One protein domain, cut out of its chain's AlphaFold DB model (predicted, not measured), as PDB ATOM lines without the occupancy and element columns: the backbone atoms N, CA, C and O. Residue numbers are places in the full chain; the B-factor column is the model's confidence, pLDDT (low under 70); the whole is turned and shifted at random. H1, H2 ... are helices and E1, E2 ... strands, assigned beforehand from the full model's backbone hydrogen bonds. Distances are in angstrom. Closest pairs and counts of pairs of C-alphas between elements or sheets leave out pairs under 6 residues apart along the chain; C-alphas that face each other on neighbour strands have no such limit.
ATOM      1  N   VAL A   3      48.965  17.969  89.638       80.81
ATOM      2  CA  VAL A   3      48.655  16.556  89.862       80.81
ATOM      3  C   VAL A   3      49.244  15.752  88.709       80.81
ATOM      4  O   VAL A   3      48.853  15.927  87.554       80.81
ATOM      5  N   ARG A   4      50.227  14.908  89.029       80.75
ATOM      6  CA  ARG A   4      50.904  14.037  88.062       80.75
ATOM      7  C   ARG A   4      50.218  12.682  87.967       80.75
ATOM      8  O   ARG A   4      49.525  12.270  88.894       80.75
ATOM      9  N   LYS A   5      50.466  11.989  86.853       79.12
ATOM     10  CA  LYS A   5      49.975  10.632  86.609       79.12
ATOM     11  C   LYS A   5      50.443   9.693  87.736       79.12
ATOM     12  O   LYS A   5      51.654   9.533  87.903       79.12
ATOM     13  N   PRO A   6      49.520   9.078  88.495       76.50
ATOM     14  CA  PRO A   6      49.864   8.039  89.452       76.50
ATOM     15  C   PRO A   6      50.037   6.704  88.711       76.50
ATOM     16  O   PRO A   6      49.714   6.596  87.523       76.50
ATOM     17  N   MET A   7      50.540   5.678  89.399       78.12
ATOM     18  CA  MET A   7      50.637   4.336  88.812       78.12
ATOM     19  C   MET A   7      49.247   3.763  88.488       78.12
ATOM     20  O   MET A   7      48.218   4.264  88.954       78.12
ATOM     21  N   GLU A   8      49.204   2.721  87.660       70.62
ATOM     22  CA  GLU A   8      47.960   2.014  87.349       70.62
ATOM     23  C   GLU A   8      47.306   1.501  88.643       70.62
ATOM     24  O   GLU A   8      47.986   1.020  89.551       70.62
ATOM     25  N   ASN A   9      45.984   1.668  88.749       73.06
ATOM     26  CA  ASN A   9      45.177   1.343  89.932       73.06
ATOM     27  C   ASN A   9      45.405   2.228  91.182       73.06
ATOM     28  O   ASN A   9      44.899   1.914  92.261       73.06
ATOM     29  N   GLN A  10      46.130   3.346  91.065       74.94
ATOM     30  CA  GLN A  10      46.259   4.334  92.141       74.94
ATOM     31  C   GLN A  10      45.371   5.561  91.910       74.94
ATOM     32  O   GLN A  10      45.234   6.075  90.799       74.94
ATOM     33  N   GLN A  11      44.791   6.060  92.999       79.50
ATOM     34  CA  GLN A  11      43.984   7.278  93.013       79.50
ATOM     35  C   GLN A  11      44.843   8.475  93.422       79.50
ATOM     36  O   GLN A  11      45.673   8.380  94.329       79.50
ATOM     37  N   CYS A  12      44.623   9.617  92.774       81.31
ATOM     38  CA  CYS A  12      45.282  10.862  93.151       81.31
ATOM     39  C   CYS A  12      44.495  11.548  94.260       81.31
ATOM     40  O   CYS A  12      43.320  11.858  94.093       81.31
ATOM     41  N   ILE A  13      45.158  11.831  95.375       82.88
ATOM     42  CA  ILE A  13      44.571  12.557  96.497       82.88
ATOM     43  C   ILE A  13      45.445  13.781  96.748       82.88
ATOM     44  O   ILE A  13      46.643  13.641  96.990       82.88
ATOM     45  N   VAL A  14      44.861  14.976  96.663       79.12
ATOM     46  CA  VAL A  14      45.601  16.236  96.849       79.12
ATOM     47  C   VAL A  14      45.958  16.444  98.322       79.12
ATOM     48  O   VAL A  14      47.083  16.833  98.634       79.12
ATOM     49  N   THR A  15      45.029  16.152  99.233       78.50
ATOM     50  CA  THR A  15      45.229  16.264 100.679       78.50
ATOM     51  C   THR A  15      44.729  15.021 101.407       78.50
ATOM     52  O   THR A  15      43.681  14.464 101.096       78.50
ATOM     53  N   ALA A  16      45.483  14.571 102.404       75.31
ATOM     54  CA  ALA A  16      45.062  13.501 103.300       75.31
ATOM     55  C   ALA A  16      45.322  13.946 104.737       75.31
ATOM     56  O   ALA A  16      46.444  13.872 105.241       75.31
ATOM     57  N   GLN A  17      44.283  14.459 105.394       69.75
ATOM     58  CA  GLN A  17      44.407  14.996 106.742       69.75
ATOM     59  C   GLN A  17      44.081  13.908 107.781       69.75
ATOM     60  O   GLN A  17      43.034  13.258 107.753       69.75
ATOM     61  N   GLY A  18      45.026  13.672 108.695       72.62
ATOM     62  CA  GLY A  18      44.976  12.596 109.688       72.62
ATOM     63  C   GLY A  18      44.641  13.045 111.112       72.62
ATOM     64  O   GLY A  18      45.145  12.445 112.060       72.62
ATOM     65  N   ARG A  19      43.855  14.110 111.318       69.56
ATOM     66  CA  ARG A  19      43.556  14.606 112.673       69.56
ATOM     67  C   ARG A  19      42.663  13.638 113.438       69.56
ATOM     68  O   ARG A  19      41.509  13.407 113.081       69.56
ATOM     69  N   THR A  20      43.194  13.151 114.551       69.06
ATOM     70  CA  THR A  20      42.499  12.288 115.513       69.06
ATOM     71  C   THR A  20      41.842  13.061 116.654       69.06
ATOM     72  O   THR A  20      40.859  12.580 117.203       69.06
ATOM     73  N   ASP A  21      42.333  14.263 116.984       71.75
ATOM     74  CA  ASP A  21      41.892  15.018 118.164       71.75
ATOM     75  C   ASP A  21      41.183  16.324 117.791       71.75
ATOM     76  O   ASP A  21      41.755  17.197 117.134       71.75
ATOM     77  N   ARG A  22      39.960  16.525 118.300       69.19
ATOM     78  CA  ARG A  22      39.160  17.745 118.058       69.19
ATOM     79  C   ARG A  22      39.823  19.030 118.564       69.19
ATOM     80  O   ARG A  22      39.608  20.092 117.985       69.19
ATOM     81  N   ARG A  23      40.588  18.938 119.659       75.94
ATOM     82  CA  ARG A  23      41.208  20.089 120.343       75.94
ATOM     83  C   ARG A  23      42.486  20.578 119.662       75.94
ATOM     84  O   ARG A  23      42.933  21.679 119.959       75.94
ATOM     85  N   LYS A  24      43.070  19.791 118.751       75.75
ATOM     86  CA  LYS A  24      44.265  20.214 118.020       75.75
ATOM     87  C   LYS A  24      43.868  21.217 116.925       75.75
ATOM     88  O   LYS A  24      42.957  20.923 116.139       75.75
ATOM     89  N   PRO A  25      44.537  22.381 116.842       75.69
ATOM     90  CA  PRO A  25      44.261  23.393 115.823       75.69
ATOM     91  C   PRO A  25      44.843  23.032 114.445       75.69
ATOM     92  O   PRO A  25      44.801  23.850 113.533       75.69
ATOM     93  N   ASN A  26      45.385  21.822 114.272       77.75
ATOM     94  CA  ASN A  26      45.969  21.386 113.010       77.75
ATOM     95  C   ASN A  26      44.899  21.175 111.925       77.75
ATOM     96  O   ASN A  26      43.783  20.716 112.176       77.75
ATOM     97  N   GLY A  27      45.272  21.504 110.696       78.56
ATOM     98  CA  GLY A  27      44.443  21.379 109.506       78.56
ATOM     99  C   GLY A  27      45.247  21.776 108.276       78.56
ATOM    100  O   GLY A  27      46.340  22.328 108.402       78.56
ATOM    101  N   ILE A  28      44.714  21.469 107.100       81.44
ATOM    102  CA  ILE A  28      45.312  21.861 105.822       81.44
ATOM    103  C   ILE A  28      44.480  23.005 105.249       81.44
ATOM    104  O   ILE A  28      43.255  22.908 105.182       81.44
ATOM    105  N   VAL A  29      45.133  24.097 104.858       83.88
ATOM    106  CA  VAL A  29      44.475  25.248 104.233       83.88
ATOM    107  C   VAL A  29      45.157  25.537 102.904       83.88
ATOM    108  O   VAL A  29      46.351  25.816 102.865       83.88
ATOM    109  N   LEU A  30      44.389  25.466 101.819       83.62
ATOM    110  CA  LEU A  30      44.797  25.857 100.477       83.62
ATOM    111  C   LEU A  30      44.018  27.118 100.101       83.62
ATOM    112  O   LEU A  30      42.799  27.074  99.932       83.62
ATOM    113  N   GLN A  31      44.712  28.250 100.001       88.00
ATOM    114  CA  GLN A  31      44.113  29.535  99.647       88.00
ATOM    115  C   GLN A  31      44.775  30.114  98.401       88.00
ATOM    116  O   GLN A  31      45.997  30.089  98.297       88.00
ATOM    117  N   SER A  32      43.976  30.665  97.480       88.31
ATOM    118  CA  SER A  32      44.484  31.345  96.278       88.31
ATOM    119  C   SER A  32      45.450  30.481  95.452       88.31
ATOM    120  O   SER A  32      46.400  30.980  94.848       88.31
ATOM    121  N   CYS A  33      45.229  29.164  95.448       84.50
ATOM    122  CA  CYS A  33      46.087  28.196  94.777       84.50
ATOM    123  C   CYS A  33      45.477  27.763  93.440       84.50
ATOM    124  O   CYS A  33      44.263  27.647  93.308       84.50
ATOM    125  N   THR A  34      46.318  27.428  92.463       86.12
ATOM    126  CA  THR A  34      45.869  26.778  91.223       86.12
ATOM    127  C   THR A  34      46.238  25.303  91.268       86.12
ATOM    128  O   THR A  34      47.421  24.966  91.385       86.12
ATOM    129  N   ILE A  35      45.240  24.424  91.192       85.44
ATOM    130  CA  ILE A  35      45.397  22.974  91.108       85.44
ATOM    131  C   ILE A  35      45.129  22.565  89.658       85.44
ATOM    132  O   ILE A  35      43.991  22.589  89.191       85.44
ATOM    133  N   ALA A  36      46.197  22.216  88.948       85.62
ATOM    134  CA  ALA A  36      46.163  21.800  87.549       85.62
ATOM    135  C   ALA A  36      46.595  20.335  87.407       85.62
ATOM    136  O   ALA A  36      47.253  19.792  88.298       85.62
ATOM    137  N   THR A  37      46.261  19.700  86.285       84.25
ATOM    138  CA  THR A  37      46.827  18.393  85.927       84.25
ATOM    139  C   THR A  37      48.069  18.539  85.087       84.25
ATOM    140  O   THR A  37      48.240  19.509  84.352       84.25
ATOM    141  N   ASP A  38      48.881  17.496  85.115       84.50
ATOM    142  CA  ASP A  38      49.775  17.200  84.011       84.50
ATOM    143  C   ASP A  38      48.953  16.929  82.724       84.50
ATOM    144  O   ASP A  38      47.963  16.185  82.786       84.50
ATOM    145  N   PRO A  39      49.309  17.508  81.561       82.00
ATOM    146  CA  PRO A  39      48.669  17.202  80.280       82.00
ATOM    147  C   PRO A  39      48.639  15.703  79.952       82.00
ATOM    148  O   PRO A  39      47.675  15.224  79.361       82.00
ATOM    149  N   LEU A  40      49.650  14.945  80.393       82.44
ATOM    150  CA  LEU A  40      49.717  13.491  80.204       82.44
ATOM    151  C   LEU A  40      48.706  12.730  81.069       82.44
ATOM    152  O   LEU A  40      48.328  11.604  80.748       82.44
ATOM    153  N   TYR A  41      48.266  13.333  82.173       81.44
ATOM    154  CA  TYR A  41      47.283  12.747  83.079       81.44
ATOM    155  C   TYR A  41      45.839  13.062  82.666       81.44
ATOM    156  O   TYR A  41      44.941  12.263  82.924       81.44
ATOM    157  N   TYR A  42      45.612  14.178  81.969       79.94
ATOM    158  CA  TYR A  42      44.287  14.599  81.510       79.94
ATOM    159  C   TYR A  42      43.476  13.512  80.767       79.94
ATOM    160  O   TYR A  42      42.318  13.303  81.135       79.94
ATOM    161  N   PRO A  43      44.030  12.751  79.795       83.69
ATOM    162  CA  PRO A  43      43.280  11.676  79.136       83.69
ATOM    163  C   PRO A  43      43.006  10.476  80.056       83.69
ATOM    164  O   PRO A  43      42.061   9.724  79.832       83.69
ATOM    165  N   MET A  44      43.798  10.302  81.117       78.94
ATOM    166  CA  MET A  44      43.682   9.185  82.061       78.94
ATOM    167  C   MET A  44      42.797   9.497  83.270       78.94
ATOM    168  O   MET A  44      42.579   8.617  84.100       78.94
ATOM    169  N   ARG A  45      42.229  10.708  83.357       78.31
ATOM    170  CA  ARG A  45      41.345  11.135  84.460       78.31
ATOM    171  C   ARG A  45      40.128  10.225  84.676       78.31
ATOM    172  O   ARG A  45      39.590  10.174  85.777       78.31
ATOM    173  N   ALA A  46      39.689   9.524  83.625       78.12
ATOM    174  CA  ALA A  46      38.572   8.583  83.685       78.12
ATOM    175  C   ALA A  46      38.961   7.241  84.331       78.12
ATOM    176  O   ALA A  46      38.148   6.640  85.027       78.12
ATOM    177  N   GLN A  47      40.200   6.789  84.115       81.00
ATOM    178  CA  GLN A  47      40.727   5.547  84.690       81.00
ATOM    179  C   GLN A  47      41.230   5.782  86.117       81.00
ATOM    180  O   GLN A  47      40.855   5.074  87.048       81.00
ATOM    181  N   ASN A  48      42.020   6.838  86.305       81.50
ATOM    182  CA  ASN A  48      42.633   7.173  87.580       81.50
ATOM    183  C   ASN A  48      41.897   8.381  88.155       81.50
ATOM    184  O   ASN A  48      42.189   9.515  87.785       81.50
ATOM    185  N   LYS A  49      40.934   8.149  89.053       82.88
ATOM    186  CA  LYS A  49      40.147   9.227  89.672       82.88
ATOM    187  C   LYS A  49      41.016  10.097  90.590       82.88
ATOM    188  O   LYS A  49      41.798   9.572  91.388       82.88
ATOM    189  N   ALA A  50      40.840  11.417  90.501       84.31
ATOM    190  CA  ALA A  50      41.454  12.393  91.398       84.31
ATOM    191  C   ALA A  50      40.433  12.983  92.379       84.31
ATOM    192  O   ALA A  50      39.319  13.346  91.993       84.31
ATOM    193  N   PHE A  51      40.851  13.142  93.632       83.94
ATOM    194  CA  PHE A  51      40.071  13.720  94.722       83.94
ATOM    195  C   PHE A  51      40.867  14.829  95.419       83.94
ATOM    196  O   PHE A  51      42.096  14.761  95.518       83.94
ATOM    197  N   LEU A  52      40.172  15.854  95.916       80.19
ATOM    198  CA  LEU A  52      40.796  16.929  96.686       80.19
ATOM    199  C   LEU A  52      41.214  16.427  98.054       80.19
ATOM    200  O   LEU A  52      42.357  16.628  98.440       80.19
ATOM    201  N   ASP A  53      40.312  15.758  98.763       75.81
ATOM    202  CA  ASP A  53      40.582  15.313 100.122       75.81
ATOM    203  C   ASP A  53      40.216  13.846 100.320       75.81
ATOM    204  O   ASP A  53      39.236  13.331  99.766       75.81
ATOM    205  N   ARG A  54      41.001  13.178 101.160       76.31
ATOM    206  CA  ARG A  54      40.634  11.899 101.759       76.31
ATOM    207  C   ARG A  54      40.635  12.066 103.280       76.31
ATOM    208  O   ARG A  54      41.717  12.159 103.871       76.31
ATOM    209  N   PRO A  55      39.463  12.070 103.937       65.31
ATOM    210  CA  PRO A  55      39.392  12.175 105.387       65.31
ATOM    211  C   PRO A  55      39.920  10.882 106.018       65.31
ATOM    212  O   PRO A  55      39.227   9.870 106.071       65.31
ATOM    213  N   CYS A  56      41.170  10.899 106.486       64.38
ATOM    214  CA  CYS A  56      41.806   9.696 107.026       64.38
ATOM    215  C   CYS A  56      41.428   9.388 108.477       64.38
ATOM    216  O   CYS A  56      41.681   8.284 108.960       64.38
ATOM    217  N   LYS A  57      40.882  10.371 109.199       66.06
ATOM    218  CA  LYS A  57      40.515  10.282 110.617       66.06
ATOM    219  C   LYS A  57      39.274  11.132 110.908       66.06
ATOM    220  O   LYS A  57      38.951  12.056 110.165       66.06
ATOM    221  N   ALA A  58      38.627  10.839 112.037       63.50
ATOM    222  CA  ALA A  58      37.325  11.376 112.450       63.50
ATOM    223  C   ALA A  58      37.222  12.908 112.538       63.50
ATOM    224  O   ALA A  58      36.119  13.442 112.532       63.50
ATOM    225  N   PHE A  59      38.341  13.629 112.634       67.06
ATOM    226  CA  PHE A  59      38.332  15.086 112.732       67.06
ATOM    227  C   PHE A  59      39.065  15.758 111.576       67.06
ATOM    228  O   PHE A  59      39.551  16.873 111.767       67.06
ATOM    229  N   SER A  60      39.135  15.128 110.398       66.25
ATOM    230  CA  SER A  60      39.749  15.735 109.211       66.25
ATOM    231  C   SER A  60      39.292  17.184 109.008       66.25
ATOM    232  O   SER A  60      38.099  17.490 109.092       66.25
ATOM    233  N   ARG A  61      40.246  18.101 108.810       74.81
ATOM    234  CA  ARG A  61      39.958  19.512 108.525       74.81
ATOM    235  C   ARG A  61      40.836  19.999 107.382       74.81
ATOM    236  O   ARG A  61      42.016  20.289 107.588       74.81
ATOM    237  N   THR A  62      40.204  20.156 106.229       76.25
ATOM    238  CA  THR A  62      40.811  20.692 105.015       76.25
ATOM    239  C   THR A  62      39.944  21.837 104.504       76.25
ATOM    240  O   THR A  62      38.740  21.677 104.323       76.25
ATOM    241  N   ILE A  63      40.541  23.007 104.295       81.12
ATOM    242  CA  ILE A  63      39.861  24.192 103.764       81.12
ATOM    243  C   ILE A  63      40.509  24.537 102.431       81.12
ATOM    244  O   ILE A  63      41.717  24.746 102.373       81.12
ATOM    245  N   ILE A  64      39.710  24.610 101.368       80.81
ATOM    246  CA  ILE A  64      40.175  24.988 100.032       80.81
ATOM    247  C   ILE A  64      39.363  26.194  99.586       80.81
ATOM    248  O   ILE A  64      38.193  26.073  99.238       80.81
ATOM    249  N   MET A  65      39.967  27.373  99.618       82.75
ATOM    250  CA  MET A  65      39.269  28.627  99.358       82.75
ATOM    251  C   MET A  65      39.973  29.454  98.294       82.75
ATOM    252  O   MET A  65      41.196  29.411  98.159       82.75
ATOM    253  N   GLN A  66      39.190  30.187  97.503       83.06
ATOM    254  CA  GLN A  66      39.673  31.089  96.449       83.06
ATOM    255  C   GLN A  66      40.660  30.418  95.479       83.06
ATOM    256  O   GLN A  66      41.517  31.076  94.905       83.06
ATOM    257  N   SER A  67      40.576  29.099  95.326       82.25
ATOM    258  CA  SER A  67      41.532  28.307  94.559       82.25
ATOM    259  C   SER A  67      40.896  27.867  93.244       82.25
ATOM    260  O   SER A  67      39.707  27.553  93.205       82.25
ATOM    261  N   ASN A  68      41.678  27.858  92.168       85.19
ATOM    262  CA  ASN A  68      41.235  27.390  90.860       85.19
ATOM    263  C   ASN A  68      41.516  25.890  90.742       85.19
ATOM    264  O   ASN A  68      42.658  25.462  90.910       85.19
ATOM    265  N   ILE A  69      40.480  25.104  90.473       83.62
ATOM    266  CA  ILE A  69      40.542  23.645  90.425       83.62
ATOM    267  C   ILE A  69      40.145  23.214  89.016       83.62
ATOM    268  O   ILE A  69      39.077  23.588  88.535       83.62
ATOM    269  N   GLY A  70      41.012  22.448  88.352       79.69
ATOM    270  CA  GLY A  70      40.703  21.878  87.042       79.69
ATOM    271  C   GLY A  70      39.592  20.819  87.088       79.69
ATOM    272  O   GLY A  70      39.326  20.201  88.116       79.69
ATOM    273  N   ASP A  71      38.995  20.551  85.933       82.25
ATOM    274  CA  ASP A  71      37.860  19.639  85.699       82.25
ATOM    275  C   ASP A  71      38.208  18.134  85.759       82.25
ATOM    276  O   ASP A  71      37.432  17.272  85.351       82.25
ATOM    277  N   PHE A  72      39.399  17.798  86.241       82.00
ATOM    278  CA  PHE A  72      39.880  16.426  86.400       82.00
ATOM    279  C   PHE A  72      39.528  15.819  87.761       82.00
ATOM    280  O   PHE A  72      39.633  14.606  87.950       82.00
ATOM    281  N   ILE A  73      39.161  16.667  88.720       83.31
ATOM    282  CA  ILE A  73      38.717  16.244  90.043       83.31
ATOM    283  C   ILE A  73      37.261  15.796  89.941       83.31
ATOM    284  O   ILE A  73      36.453  16.428  89.265       83.31
ATOM    285  N   GLN A  74      36.933  14.697  90.618       80.12
ATOM    286  CA  GLN A  74      35.565  14.185  90.666       80.12
ATOM    287  C   GLN A  74      34.590  15.213  91.251       80.12
ATOM    288  O   GLN A  74      34.956  16.003  92.121       80.12
ATOM    289  N   ALA A  75      33.333  15.169  90.802       72.25
ATOM    290  CA  ALA A  75      32.290  16.091  91.251       72.25
ATOM    291  C   ALA A  75      32.020  15.988  92.760       72.25
ATOM    292  O   ALA A  75      31.694  16.996  93.385       72.25
ATOM    293  N   GLU A  76      32.206  14.804  93.359       71.19
ATOM    294  CA  GLU A  76      32.128  14.666  94.812       71.19
ATOM    295  C   GLU A  76      33.277  15.387  95.522       71.19
ATOM    296  O   GLU A  76      33.129  15.762  96.670       71.19
ATOM    297  N   GLY A  77      34.435  15.596  94.888       72.44
ATOM    298  CA  GLY A  77      35.577  16.310  95.469       72.44
ATOM    299  C   GLY A  77      36.320  15.565  96.589       72.44
ATOM    300  O   GLY A  77      37.499  15.840  96.806       72.44
ATOM    301  N   TRP A  78      35.704  14.593  97.262       73.56
ATOM    302  CA  TRP A  78      36.325  13.769  98.303       73.56
ATOM    303  C   TRP A  78      36.147  12.279  98.034       73.56
ATOM    304  O   TRP A  78      35.183  11.843  97.406       73.56
ATOM    305  N   MET A  79      37.079  11.483  98.550       70.19
ATOM    306  CA  MET A  79      37.010  10.031  98.436       70.19
ATOM    307  C   MET A  79      36.380   9.413  99.692       70.19
ATOM    308  O   MET A  79      36.906   9.640 100.788       70.19
ATOM    309  N   PRO A  80      35.297   8.620  99.570       64.06
ATOM    310  CA  PRO A  80      34.724   7.916 100.710       64.06
ATOM    311  C   PRO A  80      35.723   6.900 101.276       64.06
ATOM    312  O   PRO A  80      36.518   6.294 100.552       64.06
ATOM    313  N   TRP A  81      35.711   6.736 102.597       62.47
ATOM    314  CA  TRP A  81      36.542   5.742 103.269       62.47
ATOM    315  C   TRP A  81      36.053   4.326 102.920       62.47
ATOM    316  O   TRP A  81      34.851   4.093 102.827       62.47
ATOM    317  N   MET A  82      36.973   3.375 102.724       47.28
ATOM    318  CA  MET A  82      36.595   1.964 102.590       47.28
ATOM    319  C   MET A  82      36.260   1.400 103.976       47.28
ATOM    320  O   MET A  82      37.153   1.243 104.811       47.28
ATOM    321  N   GLY A  83      34.976   1.116 104.202       51.91
ATOM    322  CA  GLY A  83      34.419   0.539 105.431       51.91
ATOM    323  C   GLY A  83      33.521   1.509 106.207       51.91
ATOM    324  O   GLY A  83      33.735   2.718 106.163       51.91
ATOM    325  N   ASP A  84      32.557   0.963 106.961       48.03
ATOM    326  CA  ASP A  84      31.502   1.649 107.747       48.03
ATOM    327  C   ASP A  84      32.000   2.592 108.860       48.03
ATOM    328  O   ASP A  84      31.241   3.086 109.699       48.03
ATOM    329  N   PHE A  85      33.296   2.889 108.888       45.50
ATOM    330  CA  PHE A  85      33.823   3.947 109.719       45.50
ATOM    331  C   PHE A  85      33.398   5.280 109.098       45.50
ATOM    332  O   PHE A  85      34.024   5.761 108.158       45.50
ATOM    333  N   THR A  86      32.382   5.900 109.708       41.09
ATOM    334  CA  THR A  86      32.128   7.355 109.754       41.09
ATOM    335  C   THR A  86      30.962   7.963 108.960       41.09
ATOM    336  O   THR A  86      31.008   9.155 108.658       41.09
ATOM    337  N   LEU A  87      29.825   7.280 108.793       43.50
ATOM    338  CA  LEU A  87      28.581   8.032 108.525       43.50
ATOM    339  C   LEU A  87      28.212   8.964 109.705       43.50
ATOM    340  O   LEU A  87      27.813  10.105 109.483       43.50
ATOM    341  N   ASN A  88      28.504   8.575 110.954       38.88
ATOM    342  CA  ASN A  88      28.226   9.428 112.119       38.88
ATOM    343  C   ASN A  88      29.346  10.415 112.492       38.88
ATOM    344  O   ASN A  88      29.058  11.433 113.108       38.88
ATOM    345  N   THR A  89      30.600  10.197 112.093       40.53
ATOM    346  CA  THR A  89      31.709  11.097 112.493       40.53
ATOM    347  C   THR A  89      32.271  11.935 111.348       40.53
ATOM    348  O   THR A  89      32.853  12.982 111.610       40.53
ATOM    349  N   CYS A  90      32.073  11.521 110.091       40.81
ATOM    350  CA  CYS A  90      32.571  12.234 108.912       40.81
ATOM    351  C   CYS A  90      31.449  12.933 108.124       40.81
ATOM    352  O   CYS A  90      31.730  13.928 107.460       40.81
ATOM    353  N   ALA A  91      30.190  12.485 108.240       37.00
ATOM    354  CA  ALA A  91      29.062  13.058 107.495       37.00
ATOM    355  C   ALA A  91      27.924  13.655 108.354       37.00
ATOM    356  O   ALA A  91      27.109  14.403 107.822       37.00
ATOM    357  N   SER A  92      27.865  13.417 109.672       28.33
ATOM    358  CA  SER A  92      26.741  13.888 110.514       28.33
ATOM    359  C   SER A  92      26.985  15.212 111.258       28.33
ATOM    360  O   SER A  92      26.509  15.454 112.365       28.33
ATOM    361  N   MET A  93      27.710  16.137 110.639       28.72
ATOM    362  CA  MET A  93      27.619  17.535 111.047       28.72
ATOM    363  C   MET A  93      27.436  18.360 109.782       28.72
ATOM    364  O   MET A  93      28.321  18.307 108.928       28.72
ATOM    365  N   PRO A  94      26.392  19.203 109.661       34.53
ATOM    366  CA  PRO A  94      26.257  20.137 108.534       34.53
ATOM    367  C   PRO A  94      27.366  21.220 108.514       34.53
ATOM    368  O   PRO A  94      27.214  22.281 107.920       34.53
ATOM    369  N   ARG A  95      28.481  20.990 109.227       36.66
ATOM    370  CA  ARG A  95      29.607  21.890 109.478       36.66
ATOM    371  C   ARG A  95      30.953  21.148 109.588       36.66
ATOM    372  O   ARG A  95      31.855  21.650 110.263       36.66
ATOM    373  N   SER A  96      31.149  19.992 108.941       40.28
ATOM    374  CA  SER A  96      32.519  19.652 108.525       40.28
ATOM    375  C   SER A  96      32.900  20.702 107.475       40.28
ATOM    376  O   SER A  96      32.388  20.730 106.364       40.28
ATOM    377  N   LEU A  97      33.665  21.705 107.905       43.72
ATOM    378  CA  LEU A  97      34.004  22.908 107.139       43.72
ATOM    379  C   LEU A  97      34.977  22.588 105.990       43.72
ATOM    380  O   LEU A  97      36.022  23.218 105.879       43.72
ATOM    381  N   THR A  98      34.642  21.654 105.102       47.22
ATOM    382  CA  THR A  98      35.219  21.637 103.756       47.22
ATOM    383  C   THR A  98      34.494  22.716 102.966       47.22
ATOM    384  O   THR A  98      33.604  22.468 102.157       47.22
ATOM    385  N   ARG A  99      34.806  23.974 103.287       43.91
ATOM    386  CA  ARG A  99      34.267  25.128 102.574       43.91
ATOM    387  C   ARG A  99      35.074  25.264 101.292       43.91
ATOM    388  O   ARG A  99      36.079  25.966 101.270       43.91
ATOM    389  N   VAL A 100      34.660  24.546 100.251       51.12
ATOM    390  CA  VAL A 100      35.163  24.777  98.897       51.12
ATOM    391  C   VAL A 100      34.524  26.067  98.406       51.12
ATOM    392  O   VAL A 100      33.443  26.061  97.826       51.12
ATOM    393  N   SER A 101      35.154  27.208  98.683       42.03
ATOM    394  CA  SER A 101      34.768  28.463  98.034       42.03
ATOM    395  C   SER A 101      35.484  28.522  96.682       42.03
ATOM    396  O   SER A 101      36.445  29.276  96.497       42.03
ATOM    397  N   ALA A 102      35.093  27.641  95.763       41.91
ATOM    398  CA  ALA A 102      35.553  27.734  94.389       41.91
ATOM    399  C   ALA A 102      34.858  28.938  93.734       41.91
ATOM    400  O   ALA A 102      33.638  29.068  93.858       41.91
TER     401      ALA A 102
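Overview. This is residues 3 to 102 of the 108 residues of the protein "Pectinesterase" of Carpinus fangiana (UniProt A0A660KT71). With little regular structure, the chain winds in stacked turns, E1, E2 and E3 in one, E4, E5 and residues 68 to 69 in the next. The printed part has 100 residues, 24 in named elements, mostly strand: strands E1 to E5, then helix H1, both two-stranded sheets parallel. It is compact, radius of gyration of the C-alphas 14.0 A, spanning 41 by 32 by 20 A.

Arrangement. E1, residues 12 to 15, is parallel to E4, residues 50 to 53; N 15 and O 52 are within hydrogen-bond range, 2.8 A. E2, residues 28 to 31, is parallel to E5, residues 62 to 65; N 30 and O 63 likewise, 2.8 A. E3, residues 34 to 37, pairs with no named strand. H1, residues 87 to 90, apart from E4, is too short for O i to N i+4 pairs.

Along the chain. E1 begins at C-alpha 12 (45.282, 10.862, 93.151); H1 ends at C-alpha 90 (32.571, 12.234, 108.912).

Size, cuts and confidence. The printed part has no cut; E5 to H1 is a long link; residues 80 to 102 are under pLDDT 70.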